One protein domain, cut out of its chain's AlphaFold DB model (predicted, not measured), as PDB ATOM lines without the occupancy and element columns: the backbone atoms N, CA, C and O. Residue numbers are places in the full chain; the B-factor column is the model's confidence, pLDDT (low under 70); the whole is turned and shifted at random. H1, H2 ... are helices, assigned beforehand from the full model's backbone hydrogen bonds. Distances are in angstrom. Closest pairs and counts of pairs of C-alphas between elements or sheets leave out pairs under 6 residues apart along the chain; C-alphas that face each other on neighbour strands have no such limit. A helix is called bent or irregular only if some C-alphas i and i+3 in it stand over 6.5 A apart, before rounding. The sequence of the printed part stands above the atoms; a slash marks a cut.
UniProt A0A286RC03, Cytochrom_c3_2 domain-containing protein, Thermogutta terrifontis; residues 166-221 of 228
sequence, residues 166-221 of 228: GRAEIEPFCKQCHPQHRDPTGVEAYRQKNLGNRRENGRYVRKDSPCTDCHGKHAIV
ATOM      1  N   GLY A 166       7.547   6.579-147.931       91.25
ATOM      2  CA  GLY A 166       6.932   6.234-149.206       91.25
ATOM      3  C   GLY A 166       5.528   6.831-149.316       91.25
ATOM      4  O   GLY A 166       4.868   7.098-148.316       91.25
ATOM      5  N   ARG A 167       5.019   7.009-150.542       91.50
ATOM      6  CA  ARG A 167       3.712   7.662-150.780       91.50
ATOM      7  C   ARG A 167       2.557   7.040-149.986       91.50
ATOM      8  O   ARG A 167       1.737   7.776-149.452       91.50
ATOM      9  N   ALA A 168       2.513   5.711-149.894       91.31
ATOM     10  CA  ALA A 168       1.482   4.988-149.144       91.31
ATOM     11  C   ALA A 168       1.626   5.118-147.614       91.31
ATOM     12  O   ALA A 168       0.676   4.858-146.884       91.31
ATOM     13  N   GLU A 169       2.798   5.530-147.128       93.44
ATOM     14  CA  GLU A 169       3.123   5.637-145.700       93.44
ATOM     15  C   GLU A 169       2.852   7.040-145.146       93.44
ATOM     16  O   GLU A 169       2.659   7.204-143.944       93.44
ATOM     17  N   ILE A 170       2.777   8.051-146.018       93.81
ATOM     18  CA  ILE A 170       2.538   9.447-145.627       93.81
ATOM     19  C   ILE A 170       1.187   9.599-144.924       93.81
ATOM     20  O   ILE A 170       1.117  10.188-143.854       93.81
ATOM     21  N   GLU A 171       0.104   9.072-145.500       93.56
ATOM     22  CA  GLU A 171      -1.232   9.221-144.913       93.56
ATOM     23  C   GLU A 171      -1.356   8.613-143.501       93.56
ATOM     24  O   GLU A 171      -1.803   9.336-142.603       93.56
ATOM     25  N   PRO A 172      -0.981   7.339-143.249       93.69
ATOM     26  CA  PRO A 172      -1.064   6.781-141.902       93.69
ATOM     27  C   PRO A 172      -0.142   7.502-140.913       93.69
ATOM     28  O   PRO A 172      -0.528   7.664-139.759       93.69
ATOM     29  N   PHE A 173       1.023   7.991-141.352       92.88
ATOM     30  CA  PHE A 173       1.908   8.790-140.505       92.88
ATOM     31  C   PHE A 173       1.274  10.135-140.116       92.88
ATOM     32  O   PHE A 173       1.135  10.436-138.932       92.88
ATOM     33  N   CYS A 174       0.798  10.920-141.088       94.25
ATOM     34  CA  CYS A 174       0.161  12.211-140.816       94.25
ATOM     35  C   CYS A 174      -1.070  12.071-139.905       94.25
ATOM     36  O   CYS A 174      -1.328  12.941-139.073       94.25
ATOM     37  N   LYS A 175      -1.820  10.966-140.028       94.19
ATOM     38  CA  LYS A 175      -3.019  10.690-139.222       94.19
ATOM     39  C   LYS A 175      -2.761  10.489-137.729       94.19
ATOM     40  O   LYS A 175      -3.717  10.576-136.964       94.19
ATOM     41  N   GLN A 176      -1.514  10.283-137.306       91.19
ATOM     42  CA  GLN A 176      -1.177  10.173-135.884       91.19
ATOM     43  C   GLN A 176      -1.444  11.484-135.127       91.19
ATOM     44  O   GLN A 176      -1.949  11.453-134.008       91.19
ATOM     45  N   CYS A 177      -1.193  12.630-135.772       91.81
ATOM     46  CA  CYS A 177      -1.495  13.961-135.230       91.81
ATOM     47  C   CYS A 177      -2.710  14.622-135.907       91.81
ATOM     48  O   CYS A 177      -3.371  15.474-135.315       91.81
ATOM     49  N   HIS A 178      -3.035  14.223-137.142       93.75
ATOM     50  CA  HIS A 178      -4.149  14.752-137.935       93.75
ATOM     51  C   HIS A 178      -5.167  13.654-138.280       93.75
ATOM     52  O   HIS A 178      -5.292  13.274-139.448       93.75
ATOM     53  N   PRO A 179      -5.926  13.135-137.297       93.12
ATOM     54  CA  PRO A 179      -6.788  11.968-137.496       93.12
ATOM     55  C   PRO A 179      -7.874  12.199-138.553       93.12
ATOM     56  O   PRO A 179      -8.281  11.269-139.254       93.12
ATOM     57  N   GLN A 180      -8.336  13.444-138.699       93.69
ATOM     58  CA  GLN A 180      -9.367  13.803-139.660       93.69
ATOM     59  C   GLN A 180      -9.193  15.236-140.169       93.69
ATOM     60  O   GLN A 180      -8.797  16.139-139.432       93.69
ATOM     61  N   HIS A 181      -9.548  15.454-141.437       94.12
ATOM     62  CA  HIS A 181      -9.721  16.801-141.974       94.12
ATOM     63  C   HIS A 181     -10.916  17.490-141.311       94.12
ATOM     64  O   HIS A 181     -11.929  16.854-141.033       94.12
ATOM     65  N   ARG A 182     -10.835  18.814-141.146       94.56
ATOM     66  CA  ARG A 182     -11.946  19.619-140.616       94.56
ATOM     67  C   ARG A 182     -13.218  19.526-141.470       94.56
ATOM     68  O   ARG A 182     -14.311  19.547-140.920       94.56
ATOM     69  N   ASP A 183     -13.067  19.434-142.790       96.69
ATOM     70  CA  ASP A 183     -14.168  19.240-143.740       96.69
ATOM     71  C   ASP A 183     -13.843  18.086-144.708       96.69
ATOM     72  O   ASP A 183     -13.301  18.308-145.794       96.69
ATOM     73  N   PRO A 184     -14.125  16.830-144.318       95.00
ATOM     74  CA  PRO A 184     -13.854  15.665-145.159       95.00
ATOM     75  C   PRO A 184     -14.649  15.680-146.469       95.00
ATOM     76  O   PRO A 184     -14.131  15.285-147.512       95.00
ATOM     77  N   THR A 185     -15.894  16.160-146.424       96.81
ATOM     78  CA  THR A 185     -16.786  16.217-147.588       96.81
ATOM     79  C   THR A 185     -16.274  17.220-148.615       96.81
ATOM     80  O   THR A 185     -16.221  16.908-149.804       96.81
ATOM     81  N   GLY A 186     -15.836  18.402-148.171       96.56
ATOM     82  CA  GLY A 186     -15.227  19.410-149.037       96.56
ATOM     83  C   GLY A 186     -13.915  18.937-149.662       96.56
ATOM     84  O   GLY A 186     -13.689  19.161-150.853       96.56
ATOM     85  N   VAL A 187     -13.079  18.222-148.901       94.62
ATOM     86  CA  VAL A 187     -11.844  17.614-149.426       94.62
ATOM     87  C   VAL A 187     -12.154  16.589-150.514       94.62
ATOM     88  O   VAL A 187     -11.506  16.603-151.562       94.62
ATOM     89  N   GLU A 188     -13.158  15.733-150.316       95.19
ATOM     90  CA  GLU A 188     -13.535  14.740-151.323       95.19
ATOM     91  C   GLU A 188     -14.143  15.393-152.569       95.19
ATOM     92  O   GLU A 188     -13.736  15.084-153.689       95.19
ATOM     93  N   ALA A 189     -15.031  16.375-152.400       96.81
ATOM     94  CA  ALA A 189     -15.578  17.141-153.518       96.81
ATOM     95  C   ALA A 189     -14.473  17.851-154.321       96.81
ATOM     96  O   ALA A 189     -14.487  17.837-155.556       96.81
ATOM     97  N   TYR A 190     -13.477  18.428-153.638       95.56
ATOM     98  CA  TYR A 190     -12.309  19.021-154.284       95.56
ATOM     99  C   TYR A 190     -11.486  17.973-155.042       95.56
ATOM    100  O   TYR A 190     -11.104  18.225-156.188       95.56
ATOM    101  N   ARG A 191     -11.230  16.803-154.437       95.81
ATOM    102  CA  ARG A 191     -10.484  15.700-155.061       95.81
ATOM    103  C   ARG A 191     -11.167  15.236-156.343       95.81
ATOM    104  O   ARG A 191     -10.505  15.151-157.370       95.81
ATOM    105  N   GLN A 192     -12.479  15.011-156.300       96.56
ATOM    106  CA  GLN A 192     -13.265  14.586-157.461       96.56
ATOM    107  C   GLN A 192     -13.245  15.635-158.573       96.56
ATOM    108  O   GLN A 192     -12.966  15.313-159.725       96.56
ATOM    109  N   LYS A 193     -13.459  16.911-158.229       97.50
ATOM    110  CA  LYS A 193     -13.445  18.015-159.200       97.50
ATOM    111  C   LYS A 193     -12.091  18.186-159.892       97.50
ATOM    112  O   LYS A 193     -12.048  18.638-161.033       97.50
ATOM    113  N   ASN A 194     -10.997  17.887-159.194       96.69
ATOM    114  CA  ASN A 194      -9.643  18.134-159.682       96.69
ATOM    115  C   ASN A 194      -8.894  16.862-160.082       96.69
ATOM    116  O   ASN A 194      -7.699  16.946-160.346       96.69
ATOM    117  N   LEU A 195      -9.550  15.701-160.123       97.06
ATOM    118  CA  LEU A 195      -8.898  14.431-160.422       97.06
ATOM    119  C   LEU A 195      -8.179  14.492-161.781       97.06
ATOM    120  O   LEU A 195      -8.774  14.843-162.795       97.06
ATOM    121  N   GLY A 196      -6.888  14.159-161.795       95.62
ATOM    122  CA  GLY A 196      -6.034  14.240-162.982       95.62
ATOM    123  C   GLY A 196      -5.448  15.629-163.269       95.62
ATOM    124  O   GLY A 196      -4.566  15.739-164.119       95.62
ATOM    125  N   ASN A 197      -5.854  16.680-162.549       96.12
ATOM    126  CA  ASN A 197      -5.270  18.013-162.702       96.12
ATOM    127  C   ASN A 197      -3.922  18.109-161.978       96.12
ATOM    128  O   ASN A 197      -3.735  17.567-160.885       96.12
ATOM    129  N   ARG A 198      -2.989  18.858-162.576       94.31
ATOM    130  CA  ARG A 198      -1.709  19.208-161.955       94.31
ATOM    131  C   ARG A 198      -1.879  20.452-161.082       94.31
ATOM    132  O   ARG A 198      -2.447  21.447-161.530       94.31
ATOM    133  N   ARG A 199      -1.391  20.402-159.846       91.50
ATOM    134  CA  ARG A 199      -1.409  21.520-158.895       91.50
ATOM    135  C   ARG A 199      -0.167  22.402-159.038       91.50
ATOM    136  O   ARG A 199       0.803  22.039-159.700       91.50
ATOM    137  N   GLU A 200      -0.191  23.554-158.372       87.81
ATOM    138  CA  GLU A 200       0.925  24.514-158.324       87.81
ATOM    139  C   GLU A 200       2.212  23.934-157.718       87.81
ATOM    140  O   GLU A 200       3.311  24.357-158.065       87.81
ATOM    141  N   ASN A 201       2.090  22.926-156.847       85.69
ATOM    142  CA  ASN A 201       3.224  22.175-156.307       85.69
ATOM    143  C   ASN A 201       3.798  21.155-157.307       85.69
ATOM    144  O   ASN A 201       4.661  20.356-156.957       85.69
ATOM    145  N   GLY A 202       3.297  21.144-158.545       89.00
ATOM    146  CA  GLY A 202       3.749  20.273-159.617       89.00
ATOM    147  C   GLY A 202       3.205  18.846-159.556       89.00
ATOM    148  O   GLY A 202       3.485  18.088-160.486       89.00
ATOM    149  N   ARG A 203       2.419  18.481-158.533       91.25
ATOM    150  CA  ARG A 203       1.880  17.127-158.324       91.25
ATOM    151  C   ARG A 203       0.465  16.994-158.884       91.25
ATOM    152  O   ARG A 203      -0.272  17.972-158.989       91.25
ATOM    153  N   TYR A 204       0.090  15.776-159.262       93.56
ATOM    154  CA  TYR A 204      -1.246  15.478-159.773       93.56
ATOM    155  C   TYR A 204      -2.192  15.099-158.642       93.56
ATOM    156  O   TYR A 204      -1.822  14.335-157.750       93.56
ATOM    157  N   VAL A 205      -3.434  15.571-158.721       95.62
ATOM    158  CA  VAL A 205      -4.508  15.082-157.854       95.62
ATOM    159  C   VAL A 205      -4.931  13.702-158.339       95.62
ATOM    160  O   VAL A 205      -5.397  13.530-159.466       95.62
ATOM    161  N   ARG A 206      -4.783  12.706-157.476       95.06
ATOM    162  CA  ARG A 206      -5.143  11.312-157.712       95.06
ATOM    163  C   ARG A 206      -6.100  10.833-156.629       95.06
ATOM    164  O   ARG A 206      -6.201  11.419-155.549       95.06
ATOM    165  N   LYS A 207      -6.783   9.719-156.895       93.12
ATOM    166  CA  LYS A 207      -7.642   9.071-155.894       93.12
ATOM    167  C   LYS A 207      -6.836   8.669-154.654       93.12
ATOM    168  O   LYS A 207      -7.313   8.853-153.542       93.12
ATOM    169  N   ASP A 208      -5.603   8.222-154.864       92.75
ATOM    170  CA  ASP A 208      -4.602   7.821-153.871       92.75
ATOM    171  C   ASP A 208      -3.598   8.941-153.531       92.75
ATOM    172  O   ASP A 208      -2.482   8.655-153.104       92.75
ATOM    173  N   SER A 209      -3.939  10.220-153.753       93.38
ATOM    174  CA  SER A 209      -3.040  11.323-153.391       93.38
ATOM    175  C   SER A 209      -2.799  11.356-151.875       93.38
ATOM    176  O   SER A 209      -3.772  11.541-151.132       93.38
ATOM    177  N   PRO A 210      -1.539  11.224-151.407       93.94
ATOM    178  CA  PRO A 210      -1.187  11.463-150.017       93.94
ATOM    179  C   PRO A 210      -1.322  12.946-149.665       93.94
ATOM    180  O   PRO A 210      -1.434  13.811-150.538       93.94
ATOM    181  N   CYS A 211      -1.251  13.252-148.371       94.19
ATOM    182  CA  CYS A 211      -1.393  14.601-147.825       94.19
ATOM    183  C   CYS A 211      -0.505  15.629-148.555       94.19
ATOM    184  O   CYS A 211      -0.984  16.692-148.946       94.19
ATOM    185  N   THR A 212       0.753  15.272-148.833       93.50
ATOM    186  CA  THR A 212       1.760  16.131-149.486       93.50
ATOM    187  C   THR A 212       1.481  16.436-150.961       93.50
ATOM    188  O   THR A 212       2.093  17.331-151.533       93.50
ATOM    189  N   ASP A 213       0.588  15.697-151.627       93.56
ATOM    190  CA  ASP A 213       0.187  16.044-152.997       93.56
ATOM    191  C   ASP A 213      -0.728  17.270-153.023       93.56
ATOM    192  O   ASP A 213      -0.781  17.987-154.025       93.56
ATOM    193  N   CYS A 214      -1.427  17.529-151.918       94.06
ATOM    194  CA  CYS A 214      -2.347  18.648-151.786       94.06
ATOM    195  C   CYS A 214      -1.846  19.750-150.850       94.06
ATOM    196  O   CYS A 214      -2.214  20.910-151.047       94.06
ATOM    197  N   HIS A 215      -1.048  19.396-149.847       93.19
ATOM    198  CA  HIS A 215      -0.505  20.312-148.858       93.19
ATOM    199  C   HIS A 215       0.987  20.507-149.103       93.19
ATOM    200  O   HIS A 215       1.759  19.556-149.029       93.19
ATOM    201  N   GLY A 216       1.370  21.750-149.386       89.00
ATOM    202  CA  GLY A 216       2.769  22.128-149.526       89.00
ATOM    203  C   GLY A 216       3.452  21.605-150.793       89.00
ATOM    204  O   GLY A 216       2.821  21.107-151.734       89.00
ATOM    205  N   LYS A 217       4.772  21.776-150.810       90.19
ATOM    206  CA  LYS A 217       5.700  21.292-151.846       90.19
ATOM    207  C   LYS A 217       6.685  20.261-151.290       90.19
ATOM    208  O   LYS A 217       7.547  19.801-152.029       90.19
ATOM    209  N   HIS A 218       6.513  19.874-150.026       90.75
ATOM    210  CA  HIS A 218       7.431  19.058-149.247       90.75
ATOM    211  C   HIS A 218       7.958  17.819-150.002       90.75
ATOM    212  O   HIS A 218       7.218  16.870-150.286       90.75
ATOM    213  N   ALA A 219       9.238  17.850-150.376       85.12
ATOM    214  CA  ALA A 219       9.918  16.806-151.141       85.12
ATOM    215  C   ALA A 219      11.421  16.819-150.826       85.12
ATOM    216  O   ALA A 219      12.168  17.573-151.434       85.12
ATOM    217  N   ILE A 220      11.857  16.011-149.855       75.00
ATOM    218  CA  ILE A 220      13.260  16.002-149.384       75.00
ATOM    219  C   ILE A 220      14.197  15.249-150.343       75.00
ATOM    220  O   ILE A 220      15.411  15.406-150.291       75.00
ATOM    221  N   VAL A 221      13.651  14.459-151.271       65.31
ATOM    222  CA  VAL A 221      14.453  13.860-152.343       65.31
ATOM    223  C   VAL A 221      14.650  14.860-153.485       65.31
ATOM    224  O   VAL A 221      13.669  15.495-153.890       65.31
TER     225      VAL A 221
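This is residues 166 to 221 of the 228 residues of the protein "Cytochrom_c3_2 domain-containing protein" of Thermogutta terrifontis (UniProt A0A286RC03). This domain has little regular structure: the chain makes a wide ring, with H1 and H2 on its rim and the short H3 folded inside, packed on H1 but away from H2. Residues 180 to 186, of which 184 to 186 belong to H2, stick out. The 56 printed residues hold three named helices, H1, H2 and H3 in chain order, and no named strand; the class is all helix, with only 22 residues in named elements. The whole is compact, with a radius of gyration of the C-alphas of 11.3 A and spans of 30 by 27 by 16 A.

H2, residues 184 to 193, is apart from H1, residues 167 to 174, and from H3, residues 211 to 214. H1 and H3 touch; their closest C-alphas, of Glu 171 and Cys 211, are 6.1 A apart. Every O i to N i+4 pair of H2 is within hydrogen-bond range, against 2 of 4 in H1; H3 is too short for such a pair.

H2 measures 14.2 A from C-alpha 184 to C-alpha 193 at (-13.445, 18.015, -159.200). H1 measures 11.5 A from C-alpha 167 at (3.712, 7.662, -150.780) and is irregular, but only just: C-alphas 168 and 171 are 6.6 A apart. H3 measures 5.7 A, ending at C-alpha 214 (-2.347, 18.648, -151.786).

The C-alphas farthest apart, of Thr 185 and Val 221, are 31.7 A apart. The printed part has no cut. The link from H2 to H3, residues 194 to 210, is long. Only residue 221 has a pLDDT under 70.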